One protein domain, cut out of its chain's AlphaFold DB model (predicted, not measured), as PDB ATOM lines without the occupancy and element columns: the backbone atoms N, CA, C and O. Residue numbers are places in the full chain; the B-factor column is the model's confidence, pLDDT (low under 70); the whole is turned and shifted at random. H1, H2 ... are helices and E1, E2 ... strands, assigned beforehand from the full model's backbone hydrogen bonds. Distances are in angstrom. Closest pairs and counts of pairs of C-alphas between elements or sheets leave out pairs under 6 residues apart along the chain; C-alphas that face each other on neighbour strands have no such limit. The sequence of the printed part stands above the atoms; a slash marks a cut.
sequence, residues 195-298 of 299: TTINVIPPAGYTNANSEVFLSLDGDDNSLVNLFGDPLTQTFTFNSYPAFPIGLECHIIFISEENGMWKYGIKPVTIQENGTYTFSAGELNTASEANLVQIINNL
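This is residues 195 to 298 of the 299 residues of an uncharacterized protein of Flavobacterium sp. Leaf359 (UniProt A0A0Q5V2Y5). A strongly twisted slab of five antiparallel strands, with the long hairpin E4 and E5 in it, has the short parallel pair E1 and E6 over one face and helix H1 on the other, beside the strands. The printed part has 104 residues, with E1 E2 E3 E4 E5 E6 E7 H1 along the chain and sheet order E3 - E2 - E4 - E5 - E7. The class is mostly strand, though under half of the residues are in named elements. It is compact, with a radius of gyration of the C-alphas of 13.1 A and spans of 36 by 34 by 20 A.

Find C-alpha 198 at (81.984, -1.851, 171.454), where E1 runs to residue 200. E2 is residues 210 to 216, 20.1 A long, and E3 is 223 to 228, 16.0 A. E4, residues 248 to 257, spans 28.7 A; E5, 260 to 269, spans 28.9 A. Then come E6, 275 to 277, and E7, 284 to 286. H1, residues 288 to 296, is 12.2 A long and ends at C-alpha 296 (70.683, 16.250, 182.117).

In the hairpin E4 and E5, look at N 253 and O 264, 2.8 A apart. E2 is antiparallel to E4, with N 213 and O 252 at 2.8 A. E2 and E3 form a hairpin, with N 214 and O 224 at 2.7 A. Edge strand E7 is the antiparallel neighbour of E5, with N 263 and O 284 within hydrogen-bond range at 2.9 A. E1 and E6 are parallel, with N 200 and O 276 at 2.9 A. The closest C-alphas of E1 and E2 are those of Val 199 and Val 212, 7.8 A apart. H1 is on the five-stranded sheet, over none of its strands, at a height over the sheet of 7.2 A; its closest C-alphas to E5 are those of Glu 288 and Trp 261, 6.6 A. Every O i to N i+4 pair in H1 is within hydrogen-bond range.

The C-alphas farthest apart, those of Ile 245 and Asn 258, are 37.3 A apart. The printed part has no cut. The link from E3 to E4, residues 229 to 247, is long; in it, residues 235 to 236 pair antiparallel with residues 227 to 228 of E3. The mean pLDDT of the printed part is 95.7, and residue 239 is under 70.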
ATOM      1  N   THR A 195      76.709  -8.154 179.487       94.75
ATOM      2  CA  THR A 195      77.452  -8.291 178.230       94.75
ATOM      3  C   THR A 195      78.514  -7.192 178.105       94.75
ATOM      4  O   THR A 195      78.578  -6.270 178.924       94.75
ATOM      5  N   THR A 196      79.376  -7.308 177.099       93.31
ATOM      6  CA  THR A 196      80.274  -6.233 176.673       93.31
ATOM      7  C   THR A 196      79.690  -5.540 175.448       93.31
ATOM      8  O   THR A 196      78.886  -6.109 174.708       93.31
ATOM      9  N   ILE A 197      80.097  -4.294 175.227       95.44
ATOM     10  CA  ILE A 197      79.758  -3.545 174.018       95.44
ATOM     11  C   ILE A 197      81.016  -2.930 173.425       95.44
ATOM     12  O   ILE A 197      82.014  -2.728 174.122       95.44
ATOM     13  N   ASN A 198      80.948  -2.600 172.144       96.94
ATOM     14  CA  ASN A 198      81.984  -1.851 171.454       96.94
ATOM     15  C   ASN A 198      81.367  -0.638 170.754       96.94
ATOM     16  O   ASN A 198      80.335  -0.756 170.092       96.94
ATOM     17  N   VAL A 199      82.010   0.518 170.870       98.06
ATOM     18  CA  VAL A 199      81.594   1.743 170.189       98.06
ATOM     19  C   VAL A 199      82.670   2.172 169.207       98.06
ATOM     20  O   VAL A 199      83.841   2.307 169.558       98.06
ATOM     21  N   ILE A 200      82.266   2.377 167.959       98.19
ATOM     22  CA  ILE A 200      83.141   2.823 166.879       98.19
ATOM     23  C   ILE A 200      82.874   4.317 166.654       98.19
ATOM     24  O   ILE A 200      81.749   4.669 166.272       98.19
ATOM     25  N   PRO A 201      83.861   5.200 166.893       97.75
ATOM     26  CA  PRO A 201      83.695   6.623 166.631       97.75
ATOM     27  C   PRO A 201      83.606   6.890 165.116       97.75
ATOM     28  O   PRO A 201      83.965   6.026 164.305       97.75
ATOM     29  N   PRO A 202      83.148   8.078 164.685       96.75
ATOM     30  CA  PRO A 202      83.147   8.433 163.270       96.75
ATOM     31  C   PRO A 202      84.563   8.468 162.696       96.75
ATOM     32  O   PRO A 202      85.532   8.752 163.398       96.75
ATOM     33  N   ALA A 203      84.682   8.229 161.388       94.44
ATOM     34  CA  ALA A 203      85.971   8.240 160.703       94.44
ATOM     35  C   ALA A 203      86.755   9.541 160.972       94.44
ATOM     36  O   ALA A 203      86.234  10.635 160.757       94.44
ATOM     37  N   GLY A 204      88.008   9.386 161.407       92.81
ATOM     38  CA  GLY A 204      88.926  10.479 161.743       92.81
ATOM     39  C   GLY A 204      88.947  10.887 163.219       92.81
ATOM     40  O   GLY A 204      89.886  11.556 163.646       92.81
ATOM     41  N   TYR A 205      87.993  10.404 164.016       96.88
ATOM     42  CA  TYR A 205      88.071  10.449 165.473       96.88
ATOM     43  C   TYR A 205      88.705   9.165 166.020       96.88
ATOM     44  O   TYR A 205      88.581   8.084 165.445       96.88
ATOM     45  N   THR A 206      89.431   9.316 167.119       95.69
ATOM     46  CA  THR A 206      90.301   8.315 167.750       95.69
ATOM     47  C   THR A 206      90.155   8.401 169.265       95.69
ATOM     48  O   THR A 206      89.628   9.389 169.778       95.69
ATOM     49  N   ASN A 207      90.695   7.433 170.003       92.75
ATOM     50  CA  ASN A 207      90.725   7.517 171.467       92.75
ATOM     51  C   ASN A 207      91.614   8.652 172.004       92.75
ATOM     52  O   ASN A 207      91.594   8.943 173.192       92.75
ATOM     53  N   ALA A 208      92.413   9.291 171.147       93.50
ATOM     54  CA  ALA A 208      93.227  10.432 171.538       93.50
ATOM     55  C   ALA A 208      92.447  11.751 171.517       93.50
ATOM     56  O   ALA A 208      92.849  12.692 172.187       93.50
ATOM     57  N   ASN A 209      91.381  11.865 170.723       95.88
ATOM     58  CA  ASN A 209      90.693  13.137 170.494       95.88
ATOM     59  C   ASN A 209      89.176  13.059 170.670       95.88
ATOM     60  O   ASN A 209      88.458  13.979 170.278       95.88
ATOM     61  N   SER A 210      88.683  11.968 171.239       97.62
ATOM     62  CA  SER A 210      87.276  11.785 171.552       97.62
ATOM     63  C   SER A 210      87.109  10.886 172.765       97.62
ATOM     64  O   SER A 210      88.002  10.103 173.078       97.62
ATOM     65  N   GLU A 211      85.957  11.003 173.410       97.69
ATOM     66  CA  GLU A 211      85.543  10.173 174.538       97.69
ATOM     67  C   GLU A 211      84.120   9.663 174.306       97.69
ATOM     68  O   GLU A 211      83.337  10.267 173.561       97.69
ATOM     69  N   VAL A 212      83.773   8.543 174.940       98.31
ATOM     70  CA  VAL A 212      82.435   7.954 174.846       98.31
ATOM     71  C   VAL A 212      81.887   7.662 176.233       98.31
ATOM     72  O   VAL A 212      82.546   7.021 177.048       98.31
ATOM     73  N   PHE A 213      80.646   8.079 176.466       98.38
ATOM     74  CA  PHE A 213      79.910   7.868 177.705       98.38
ATOM     75  C   PHE A 213      78.582   7.154 177.452       98.38
ATOM     76  O   PHE A 213      78.088   7.113 176.325       98.38
ATOM     77  N   LEU A 214      77.991   6.599 178.505       97.81
ATOM     78  CA  LEU A 214      76.628   6.088 178.518       97.81
ATOM     79  C   LEU A 214      75.841   6.741 179.652       97.81
ATOM     80  O   LEU A 214      76.257   6.696 180.809       97.81
ATOM     81  N   SER A 215      74.684   7.288 179.297       98.12
ATOM     82  CA  SER A 215      73.630   7.708 180.224       98.12
ATOM     83  C   SER A 215      72.630   6.567 180.349       98.12
ATOM     84  O   SER A 215      72.160   6.086 179.318       98.12
ATOM     85  N   LEU A 216      72.334   6.099 181.561       97.00
ATOM     86  CA  LEU A 216      71.391   4.995 181.765       97.00
ATOM     87  C   LEU A 216      69.964   5.535 181.885       97.00
ATOM     88  O   LEU A 216      69.729   6.413 182.713       97.00
ATOM     89  N   ASP A 217      69.029   5.005 181.099       97.12
ATOM     90  CA  ASP A 217      67.641   5.467 181.155       97.12
ATOM     91  C   ASP A 217      67.009   5.013 182.484       97.12
ATOM     92  O   ASP A 217      67.114   3.847 182.879       97.12
ATOM     93  N   GLY A 218      66.364   5.938 183.191       94.50
ATOM     94  CA  GLY A 218      65.789   5.721 184.519       94.50
ATOM     95  C   GLY A 218      66.775   5.843 185.686       94.50
ATOM     96  O   GLY A 218      66.359   5.657 186.832       94.50
ATOM     97  N   ASP A 219      68.046   6.167 185.428       94.81
ATOM     98  CA  ASP A 219      69.027   6.516 186.459       94.81
ATOM     99  C   ASP A 219      69.693   7.867 186.148       94.81
ATOM    100  O   ASP A 219      70.631   7.986 185.350       94.81
ATOM    101  N   ASP A 220      69.195   8.899 186.830       93.88
ATOM    102  CA  ASP A 220      69.631  10.284 186.675       93.88
ATOM    103  C   ASP A 220      71.008  10.587 187.272       93.88
ATOM    104  O   ASP A 220      71.546  11.665 187.017       93.88
ATOM    105  N   ASN A 221      71.591   9.657 188.034       96.19
ATOM    106  CA  ASN A 221      72.841   9.874 188.762       96.19
ATOM    107  C   ASN A 221      73.985   8.963 188.279       96.19
ATOM    108  O   ASN A 221      75.015   8.879 188.947       96.19
ATOM    109  N   SER A 222      73.813   8.273 187.146       96.38
ATOM    110  CA  SER A 222      74.831   7.395 186.552       96.38
ATOM    111  C   SER A 222      75.333   7.920 185.208       96.38
ATOM    112  O   SER A 222      74.551   8.101 184.273       96.38
ATOM    113  N   LEU A 223      76.650   8.076 185.065       98.06
ATOM    114  CA  LEU A 223      77.308   8.323 183.782       98.06
ATOM    115  C   LEU A 223      78.533   7.419 183.641       98.06
ATOM    116  O   LEU A 223      79.527   7.574 184.343       98.06
ATOM    117  N   VAL A 224      78.495   6.505 182.680       96.25
ATOM    118  CA  VAL A 224      79.545   5.496 182.495       96.25
ATOM    119  C   VAL A 224      80.493   5.942 181.393       96.25
ATOM    120  O   VAL A 224      80.036   6.127 180.272       96.25
ATOM    121  N   ASN A 225      81.796   6.071 181.643       95.06
ATOM    122  CA  ASN A 225      82.762   6.237 180.551       95.06
ATOM    123  C   ASN A 225      83.140   4.880 179.948       95.06
ATOM    124  O   ASN A 225      83.259   3.886 180.660       95.06
ATOM    125  N   LEU A 226      83.371   4.840 178.639       95.25
ATOM    126  CA  LEU A 226      84.047   3.731 177.973       95.25
ATOM    127  C   LEU A 226      85.524   4.080 177.784       95.25
ATOM    128  O   LEU A 226      85.866   5.219 177.486       95.25
ATOM    129  N   PHE A 227      86.399   3.089 177.889       93.56
ATOM    130  CA  PHE A 227      87.833   3.249 177.692       93.56
ATOM    131  C   PHE A 227      88.193   3.018 176.223       93.56
ATOM    132  O   PHE A 227      87.782   2.028 175.607       93.56
ATOM    133  N   GLY A 228      88.957   3.944 175.649       93.25
ATOM    134  CA  GLY A 228      89.394   3.858 174.263       93.25
ATOM    135  C   GLY A 228      90.631   2.976 174.084       93.25
ATOM    136  O   GLY A 228      91.660   3.187 174.725       93.25
ATOM    137  N   ASP A 229      90.563   2.020 173.163       91.88
ATOM    138  CA  ASP A 229      91.675   1.141 172.802       91.88
ATOM    139  C   ASP A 229      92.575   1.828 171.749       91.88
ATOM    140  O   ASP A 229      92.120   2.116 170.638       91.88
ATOM    141  N   PRO A 230      93.865   2.085 172.043       91.00
ATOM    142  CA  PRO A 230      94.773   2.765 171.118       91.00
ATOM    143  C   PRO A 230      95.158   1.929 169.886       91.00
ATOM    144  O   PRO A 230      95.712   2.470 168.928       91.00
ATOM    145  N   LEU A 231      94.906   0.619 169.881       92.38
ATOM    146  CA  LEU A 231      95.161  -0.253 168.736       92.38
ATOM    147  C   LEU A 231      93.984  -0.250 167.763       92.38
ATOM    148  O   LEU A 231      94.191  -0.131 166.555       92.38
ATOM    149  N   THR A 232      92.760  -0.392 168.274       94.00
ATOM    150  CA  THR A 232      91.553  -0.465 167.433       94.00
ATOM    151  C   THR A 232      90.914   0.894 167.186       94.00
ATOM    152  O   THR A 232      90.156   1.024 166.227       94.00
ATOM    153  N   GLN A 233      91.221   1.895 168.016       95.06
ATOM    154  CA  GLN A 233      90.597   3.220 168.010       95.06
ATOM    155  C   GLN A 233      89.089   3.173 168.303       95.06
ATOM    156  O   GLN A 233      88.332   4.043 167.877       95.06
ATOM    157  N   THR A 234      88.648   2.140 169.023       96.38
ATOM    158  CA  THR A 234      87.260   1.941 169.460       96.38
ATOM    159  C   THR A 234      87.159   2.037 170.976       96.38
ATOM    160  O   THR A 234      88.171   2.017 171.672       96.38
ATOM    161  N   PHE A 235      85.940   2.136 171.498       96.50
ATOM    162  CA  PHE A 235      85.686   2.302 172.925       96.50
ATOM    163  C   PHE A 235      84.933   1.101 173.489       96.50
ATOM    164  O   PHE A 235      83.935   0.652 172.923       96.50
ATOM    165  N   THR A 236      85.392   0.596 174.629       94.00
ATOM    166  CA  THR A 236      84.728  -0.470 175.382       94.00
ATOM    167  C   THR A 236      84.916  -0.249 176.877       94.00
ATOM    168  O   THR A 236      85.817   0.462 177.300       94.00
ATOM    169  N   PHE A 237      84.063  -0.831 177.710       86.88
ATOM    170  CA  PHE A 237      84.135  -0.601 179.154       86.88
ATOM    171  C   PHE A 237      85.218  -1.437 179.832       86.88
ATOM    172  O   PHE A 237      85.859  -1.005 180.779       86.88
ATOM    173  N   ASN A 238      85.415  -2.661 179.365       73.88
ATOM    174  CA  ASN A 238      86.354  -3.633 179.910       73.88
ATOM    175  C   ASN A 238      86.267  -4.922 179.076       73.88
ATOM    176  O   ASN A 238      85.389  -5.102 178.233       73.88
ATOM    177  N   SER A 239      87.158  -5.870 179.363       68.94
ATOM    178  CA  SER A 239      87.032  -7.249 178.883       68.94
ATOM    179  C   SER A 239      86.001  -8.080 179.669       68.94
ATOM    180  O   SER A 239      85.728  -9.217 179.286       68.94
ATOM    181  N   TYR A 240      85.428  -7.542 180.756       74.94
ATOM    182  CA  TYR A 240      84.518  -8.245 181.667       74.94
ATOM    183  C   TYR A 240      83.064  -7.736 181.567       74.94
ATOM    184  O   TYR A 240      82.806  -6.596 181.908       74.94
ATOM    185  N   PRO A 241      82.065  -8.555 181.209       80.44
ATOM    186  CA  PRO A 241      80.689  -8.088 181.007       80.44
ATOM    187  C   PRO A 241      80.118  -7.216 182.144       80.44
ATOM    188  O   PRO A 241      79.891  -7.707 183.249       80.44
ATOM    189  N   ALA A 242      79.835  -5.942 181.855       84.88
ATOM    190  CA  ALA A 242      79.286  -4.988 182.826       84.88
ATOM    191  C   ALA A 242      77.860  -4.524 182.495       84.88
ATOM    192  O   ALA A 242      77.087  -4.216 183.402       84.88
ATOM    193  N   PHE A 243      77.479  -4.511 181.212       92.12
ATOM    194  CA  PHE A 243      76.217  -3.916 180.774       92.12
ATOM    195  C   PHE A 243      75.091  -4.943 180.729       92.12
ATOM    196  O   PHE A 243      75.219  -5.933 180.011       92.12
ATOM    197  N   PRO A 244      73.972  -4.737 181.430       94.62
ATOM    198  CA  PRO A 244      72.838  -5.645 181.342       94.62
ATOM    199  C   PRO A 244      72.232  -5.670 179.932       94.62
ATOM    200  O   PRO A 244      71.933  -4.627 179.356       94.62
ATOM    201  N   ILE A 245      72.001  -6.861 179.382       96.81
ATOM    202  CA  ILE A 245      71.275  -7.025 178.115       96.81
ATOM    203  C   ILE A 245      69.847  -6.501 178.294       96.81
ATOM    204  O   ILE A 245      69.190  -6.802 179.292       96.81
ATOM    205  N   GLY A 246      69.347  -5.739 177.325       96.81
ATOM    206  CA  GLY A 246      68.022  -5.123 177.372       96.81
ATOM    207  C   GLY A 246      67.965  -3.787 178.114       96.81
ATOM    208  O   GLY A 246      66.900  -3.185 178.137       96.81
ATOM    209  N   LEU A 247      69.075  -3.321 178.696       96.88
ATOM    210  CA  LEU A 247      69.167  -1.986 179.286       96.88
ATOM    211  C   LEU A 247      68.951  -0.921 178.202       96.88
ATOM    212  O   LEU A 247      69.631  -0.947 177.175       96.88
ATOM    213  N   GLU A 248      68.018  -0.004 178.435       97.88
ATOM    214  CA  GLU A 248      67.842   1.200 177.624       97.88
ATOM    215  C   GLU A 248      68.824   2.272 178.107       97.88
ATOM    216  O   GLU A 248      69.014   2.469 179.309       97.88
ATOM    217  N   CYS A 249      69.541   2.887 177.171       98.00
ATOM    218  CA  CYS A 249      70.527   3.910 177.478       98.00
ATOM    219  C   CYS A 249      70.798   4.810 176.272       98.00
ATOM    220  O   CYS A 249      70.442   4.511 175.127       98.00
ATOM    221  N   HIS A 250      71.517   5.896 176.525       98.62
ATOM    222  CA  HIS A 250      72.017   6.801 175.502       98.62
ATOM    223  C   HIS A 250      73.542   6.736 175.459       98.62
ATOM    224  O   HIS A 250      74.216   7.154 176.401       98.62
ATOM    225  N   ILE A 251      74.097   6.240 174.351       98.62
ATOM    226  CA  ILE A 251      75.537   6.329 174.089       98.62
ATOM    227  C   ILE A 251      75.831   7.748 173.612       98.62
ATOM    228  O   ILE A 251      75.185   8.243 172.685       98.62
ATOM    229  N   ILE A 252      76.812   8.393 174.228       98.88
ATOM    230  CA  ILE A 252      77.197   9.775 173.981       98.88
ATOM    231  C   ILE A 252      78.648   9.783 173.516       98.88
ATOM    232  O   ILE A 252      79.552   9.444 174.269       98.88
ATOM    233  N   PHE A 253      78.877  10.178 172.274       98.75
ATOM    234  CA  PHE A 253      80.203  10.506 171.764       98.75
ATOM    235  C   PHE A 253      80.483  11.983 172.026       98.75
ATOM    236  O   PHE A 253      79.604  12.807 171.762       98.75
ATOM    237  N   ILE A 254      81.699  12.328 172.452       98.50
ATOM    238  CA  ILE A 254      82.162  13.714 172.529       98.50
ATOM    239  C   ILE A 254      83.559  13.919 171.948       98.50
ATOM    240  O   ILE A 254      84.394  13.019 171.925       98.50
ATOM    241  N   SER A 255      83.805  15.137 171.482       98.56
ATOM    242  CA  SER A 255      85.083  15.629 170.982       98.56
ATOM    243  C   SER A 255      85.078  17.169 171.018       98.56
ATOM    244  O   SER A 255      84.186  17.787 171.602       98.56
ATOM    245  N   GLU A 256      86.061  17.801 170.390       97.88
ATOM    246  CA  GLU A 256      86.194  19.253 170.282       97.88
ATOM    247  C   GLU A 256      85.975  19.707 168.829       97.88
ATOM    248  O   GLU A 256      86.289  18.990 167.878       97.88
ATOM    249  N   GLU A 257      85.362  20.878 168.649       96.94
ATOM    250  CA  GLU A 257      85.321  21.568 167.359       96.94
ATOM    251  C   GLU A 257      85.252  23.089 167.569       96.94
ATOM    252  O   GLU A 257      84.211  23.631 167.945       96.94
ATOM    253  N   ASN A 258      86.348  23.792 167.266       94.75
ATOM    254  CA  ASN A 258      86.452  25.259 167.299       94.75
ATOM    255  C   ASN A 258      86.097  25.893 168.664       94.75
ATOM    256  O   ASN A 258      85.362  26.880 168.732       94.75
ATOM    257  N   GLY A 259      86.607  25.325 169.754       95.50
ATOM    258  CA  GLY A 259      86.365  25.735 171.137       95.50
ATOM    259  C   GLY A 259      84.993  25.335 171.682       95.50
ATOM    260  O   GLY A 259      84.613  25.777 172.763       95.50
ATOM    261  N   MET A 260      84.225  24.532 170.944       98.12
ATOM    262  CA  MET A 260      82.932  24.003 171.375       98.12
ATOM    263  C   MET A 260      82.992  22.489 171.548       98.12
ATOM    264  O   MET A 260      83.822  21.806 170.950       98.12
ATOM    265  N   TRP A 261      82.047  21.955 172.317       98.69
ATOM    266  CA  TRP A 261      81.871  20.516 172.429       98.69
ATOM    267  C   TRP A 261      81.229  19.985 171.153       98.69
ATOM    268  O   TRP A 261      80.096  20.345 170.823       98.69
ATOM    269  N   LYS A 262      81.937  19.106 170.446       98.69
ATOM    270  CA  LYS A 262      81.351  18.250 169.418       98.69
ATOM    271  C   LYS A 262      80.732  17.049 170.113       98.69
ATOM    272  O   LYS A 262      81.380  16.449 170.960       98.69
ATOM    273  N   TYR A 263      79.513  16.670 169.757       98.81
ATOM    274  CA  TYR A 263      78.859  15.535 170.397       98.81
ATOM    275  C   TYR A 263      77.914  14.791 169.457       98.81
ATOM    276  O   TYR A 263      77.405  15.358 168.493       98.81
ATOM    277  N   GLY A 264      77.653  13.522 169.748       98.75
ATOM    278  CA  GLY A 264      76.599  12.723 169.127       98.75
ATOM    279  C   GLY A 264      75.917  11.875 170.192       98.75
ATOM    280  O   GLY A 264      76.591  11.353 171.073       98.75
ATOM    281  N   ILE A 265      74.594  11.733 170.126       98.75
ATOM    282  CA  ILE A 265      73.815  10.961 171.105       98.75
ATOM    283  C   ILE A 265      73.004   9.911 170.364       98.75
ATOM    284  O   ILE A 265      72.319  10.225 169.389       98.75
ATOM    285  N   LYS A 266      73.086   8.663 170.823       98.31
ATOM    286  CA  LYS A 266      72.413   7.521 170.210       98.31
ATOM    287  C   LYS A 266      71.608   6.754 171.263       98.31
ATOM    288  O   LYS A 266      72.233   6.122 172.114       98.31
ATOM    289  N   PRO A 267      70.262   6.770 171.203       98.31
ATOM    290  CA  PRO A 267      69.450   5.888 172.032       98.31
ATOM    291  C   PRO A 267      69.657   4.442 171.582       98.31
ATOM    292  O   PRO A 267      69.627   4.144 170.381       98.31
ATOM    293  N   VAL A 268      69.881   3.541 172.531       98.00
ATOM    294  CA  VAL A 268      70.093   2.119 172.267       98.00
ATOM    295  C   VAL A 268      69.427   1.264 173.336       98.00
ATOM    296  O   VAL A 268      69.306   1.646 174.494       98.00
ATOM    297  N   THR A 269      69.073   0.045 172.945       98.06
ATOM    298  CA  THR A 269      68.837  -1.052 173.882       98.06
ATOM    299  C   THR A 269      70.029  -1.995 173.789       98.06
ATOM    300  O   THR A 269      70.319  -2.511 172.700       98.06
ATOM    301  N   ILE A 270      70.730  -2.223 174.901       97.50
ATOM    302  CA  ILE A 270      71.940  -3.050 174.942       97.50
ATOM    303  C   ILE A 270      71.634  -4.461 174.432       97.50
ATOM    304  O   ILE A 270      70.784  -5.170 174.974       97.50
ATOM    305  N   GLN A 271      72.334  -4.867 173.374       96.94
ATOM    306  CA  GLN A 271      72.281  -6.220 172.821       96.94
ATOM    307  C   GLN A 271      73.520  -7.004 173.249       96.94
ATOM    308  O   GLN A 271      74.572  -6.418 173.506       96.94
ATOM    309  N   GLU A 272      73.410  -8.331 173.278       96.31
ATOM    310  CA  GLU A 272      74.550  -9.207 173.546       96.31
ATOM    311  C   GLU A 272      75.693  -8.946 172.546       96.31
ATOM    312  O   GLU A 272      75.494  -9.038 171.334       96.31
ATOM    313  N   ASN A 273      76.884  -8.613 173.058       94.69
ATOM    314  CA  ASN A 273      78.079  -8.260 172.282       94.69
ATOM    315  C   ASN A 273      77.825  -7.145 171.245       94.69
ATOM    316  O   ASN A 273      78.373  -7.164 170.137       94.69
ATOM    317  N   GLY A 274      76.954  -6.188 171.582       96.56
ATOM    318  CA  GLY A 274      76.529  -5.117 170.685       96.56
ATOM    319  C   GLY A 274      77.689  -4.244 170.196       96.56
ATOM    320  O   GLY A 274      78.576  -3.867 170.961       96.56
ATOM    321  N   THR A 275      77.668  -3.891 168.909       97.69
ATOM    322  CA  THR A 275      78.567  -2.881 168.331       97.69
ATOM    323  C   THR A 275      77.757  -1.699 167.822       97.69
ATOM    324  O   THR A 275      76.834  -1.878 167.026       97.69
ATOM    325  N   TYR A 276      78.123  -0.496 168.254       98.06
ATOM    326  CA  TYR A 276      77.428   0.743 167.922       98.06
ATOM    327  C   TYR A 276      78.384   1.706 167.224       98.06
ATOM    328  O   TYR A 276      79.435   2.046 167.755       98.06
ATOM    329  N   THR A 277      78.025   2.161 166.028       98.12
ATOM    330  CA  THR A 277      78.880   3.047 165.224       98.12
ATOM    331  C   THR A 277      78.260   4.426 165.125       98.12
ATOM    332  O   THR A 277      77.067   4.535 164.830       98.12
ATOM    333  N   PHE A 278      79.065   5.467 165.319       98.38
ATOM    334  CA  PHE A 278      78.699   6.840 164.985       98.38
ATOM    335  C   PHE A 278      79.207   7.219 163.592       98.38
ATOM    336  O   PHE A 278      80.264   6.784 163.136       98.38
ATOM    337  N   SER A 279      78.458   8.078 162.919       96.75
ATOM    338  CA  SER A 279      78.798   8.701 161.648       96.75
ATOM    339  C   SER A 279      78.868  10.219 161.802       96.75
ATOM    340  O   SER A 279      78.252  10.802 162.692       96.75
ATOM    341  N   ALA A 280      79.599  10.890 160.908       94.81
ATOM    342  CA  ALA A 280      79.770  12.342 160.974       94.81
ATOM    343  C   ALA A 280      78.438  13.116 160.880       94.81
ATOM    344  O   ALA A 280      78.326  14.203 161.437       94.81
ATOM    345  N   GLY A 281      77.424  12.552 160.211       96.69
ATOM    346  CA  GLY A 281      76.095  13.162 160.086       96.69
ATOM    347  C   GLY A 281      75.259  13.138 161.371       96.69
ATOM    348  O   GLY A 281      74.221  13.787 161.418       96.69
ATOM    349  N   GLU A 282      75.698  12.406 162.399       97.12
ATOM    350  CA  GLU A 282      75.048  12.346 163.716       97.12
ATOM    351  C   GLU A 282      75.649  13.350 164.711       97.12
ATOM    352  O   GLU A 282      75.152  13.481 165.830       97.12
ATOM    353  N   LEU A 283      76.725  14.042 164.322       98.19
ATOM    354  CA  LEU A 283      77.438  14.943 165.211       98.19
ATOM    355  C   LEU A 283      76.893  16.370 165.147       98.19
ATOM    356  O   LEU A 283      76.692  16.944 164.079       98.19
ATOM    357  N   ASN A 284      76.768  16.973 166.320       98.44
ATOM    358  CA  ASN A 284      76.355  18.347 166.551       98.44
ATOM    359  C   ASN A 284      77.438  19.086 167.345       98.44
ATOM    360  O   ASN A 284      78.389  18.474 167.834       98.44
ATOM    361  N   THR A 285      77.292  20.402 167.487       98.38
ATOM    362  CA  THR A 285      78.110  21.217 168.393       98.38
ATOM    363  C   THR A 285      77.249  21.924 169.427       98.38
ATOM    364  O   THR A 285      76.089  22.254 169.171       98.38
ATOM    365  N   ALA A 286      77.810  22.144 170.611       98.69
ATOM    366  CA  ALA A 286      77.175  22.893 171.684       98.69
ATOM    367  C   ALA A 286      78.213  23.640 172.531       98.69
ATOM    368  O   ALA A 286      79.366  23.225 172.657       98.69
ATOM    369  N   SER A 287      77.780  24.739 173.154       98.69
ATOM    370  CA  SER A 287      78.495  25.295 174.303       98.69
ATOM    371  C   SER A 287      78.441  24.317 175.480       98.69
ATOM    372  O   SER A 287      77.553  23.465 175.537       98.69
ATOM    373  N   GLU A 288      79.340  24.476 176.452       98.56
ATOM    374  CA  GLU A 288      79.342  23.657 177.671       98.56
ATOM    375  C   GLU A 288      77.975  23.676 178.375       98.56
ATOM    376  O   GLU A 288      77.393  22.626 178.627       98.56
ATOM    377  N   ALA A 289      77.411  24.867 178.612       98.50
ATOM    378  CA  ALA A 289      76.127  25.011 179.302       98.50
ATOM    379  C   ALA A 289      74.968  24.316 178.566       98.50
ATOM    380  O   ALA A 289      74.112  23.701 179.202       98.50
ATOM    381  N   ASN A 290      74.948  24.384 177.230       98.75
ATOM    382  CA  ASN A 290      73.928  23.701 176.440       98.75
ATOM    383  C   ASN A 290      74.128  22.184 176.475       98.75
ATOM    384  O   ASN A 290      73.146  21.458 176.587       98.75
ATOM    385  N   LEU A 291      75.374  21.699 176.407       98.81
ATOM    386  CA  LEU A 291      75.653  20.268 176.495       98.81
ATOM    387  C   LEU A 291      75.239  19.708 177.859       98.81
ATOM    388  O   LEU A 291      74.530  18.710 177.894       98.81
ATOM    389  N   VAL A 292      75.575  20.382 178.964       98.75
ATOM    390  CA  VAL A 292      75.133  19.987 180.314       98.75
ATOM    391  C   VAL A 292      73.610  19.831 180.368       98.75
ATOM    392  O   VAL A 292      73.114  18.811 180.839       98.75
ATOM    393  N   GLN A 293      72.855  20.794 179.824       98.62
ATOM    394  CA  GLN A 293      71.392  20.707 179.769       98.62
ATOM    395  C   GLN A 293      70.895  19.562 178.885       98.62
ATOM    396  O   GLN A 293      69.926  18.902 179.243       98.62
ATOM    397  N   ILE A 294      71.525  19.325 177.733       98.69
ATOM    398  CA  ILE A 294      71.159  18.216 176.843       98.69
ATOM    399  C   ILE A 294      71.317  16.882 177.576       98.69
ATOM    400  O   ILE A 294      70.391  16.079 177.553       98.69
ATOM    401  N   ILE A 295      72.451  16.672 178.250       98.69
ATOM    402  CA  ILE A 295      72.742  15.425 178.967       98.69
ATOM    403  C   ILE A 295      71.823  15.250 180.179       98.69
ATOM    404  O   ILE A 295      71.275  14.172 180.367       98.69
ATOM    405  N   ASN A 296      71.578  16.309 180.954       98.06
ATOM    406  CA  ASN A 296      70.683  16.250 182.117       98.06
ATOM    407  C   ASN A 296      69.204  16.028 181.756       98.06
ATOM    408  O   ASN A 296      68.417  15.705 182.637       98.06
ATOM    409  N   ASN A 297      68.812  16.239 180.495       97.94
ATOM    410  CA  ASN A 297      67.448  16.011 180.012       97.94
ATOM    411  C   ASN A 297      67.268  14.643 179.333       97.94
ATOM    412  O   ASN A 297      66.179  14.364 178.823       97.94
ATOM    413  N   LEU A 298      68.322  13.823 179.263       97.94
ATOM    414  CA  LEU A 298      68.182  12.434 178.838       97.94
ATOM    415  C   LEU A 298      67.322  11.673 179.860       97.94
ATOM    416  O   LEU A 298      67.301  12.057 181.029       97.94
TER     417      LEU A 298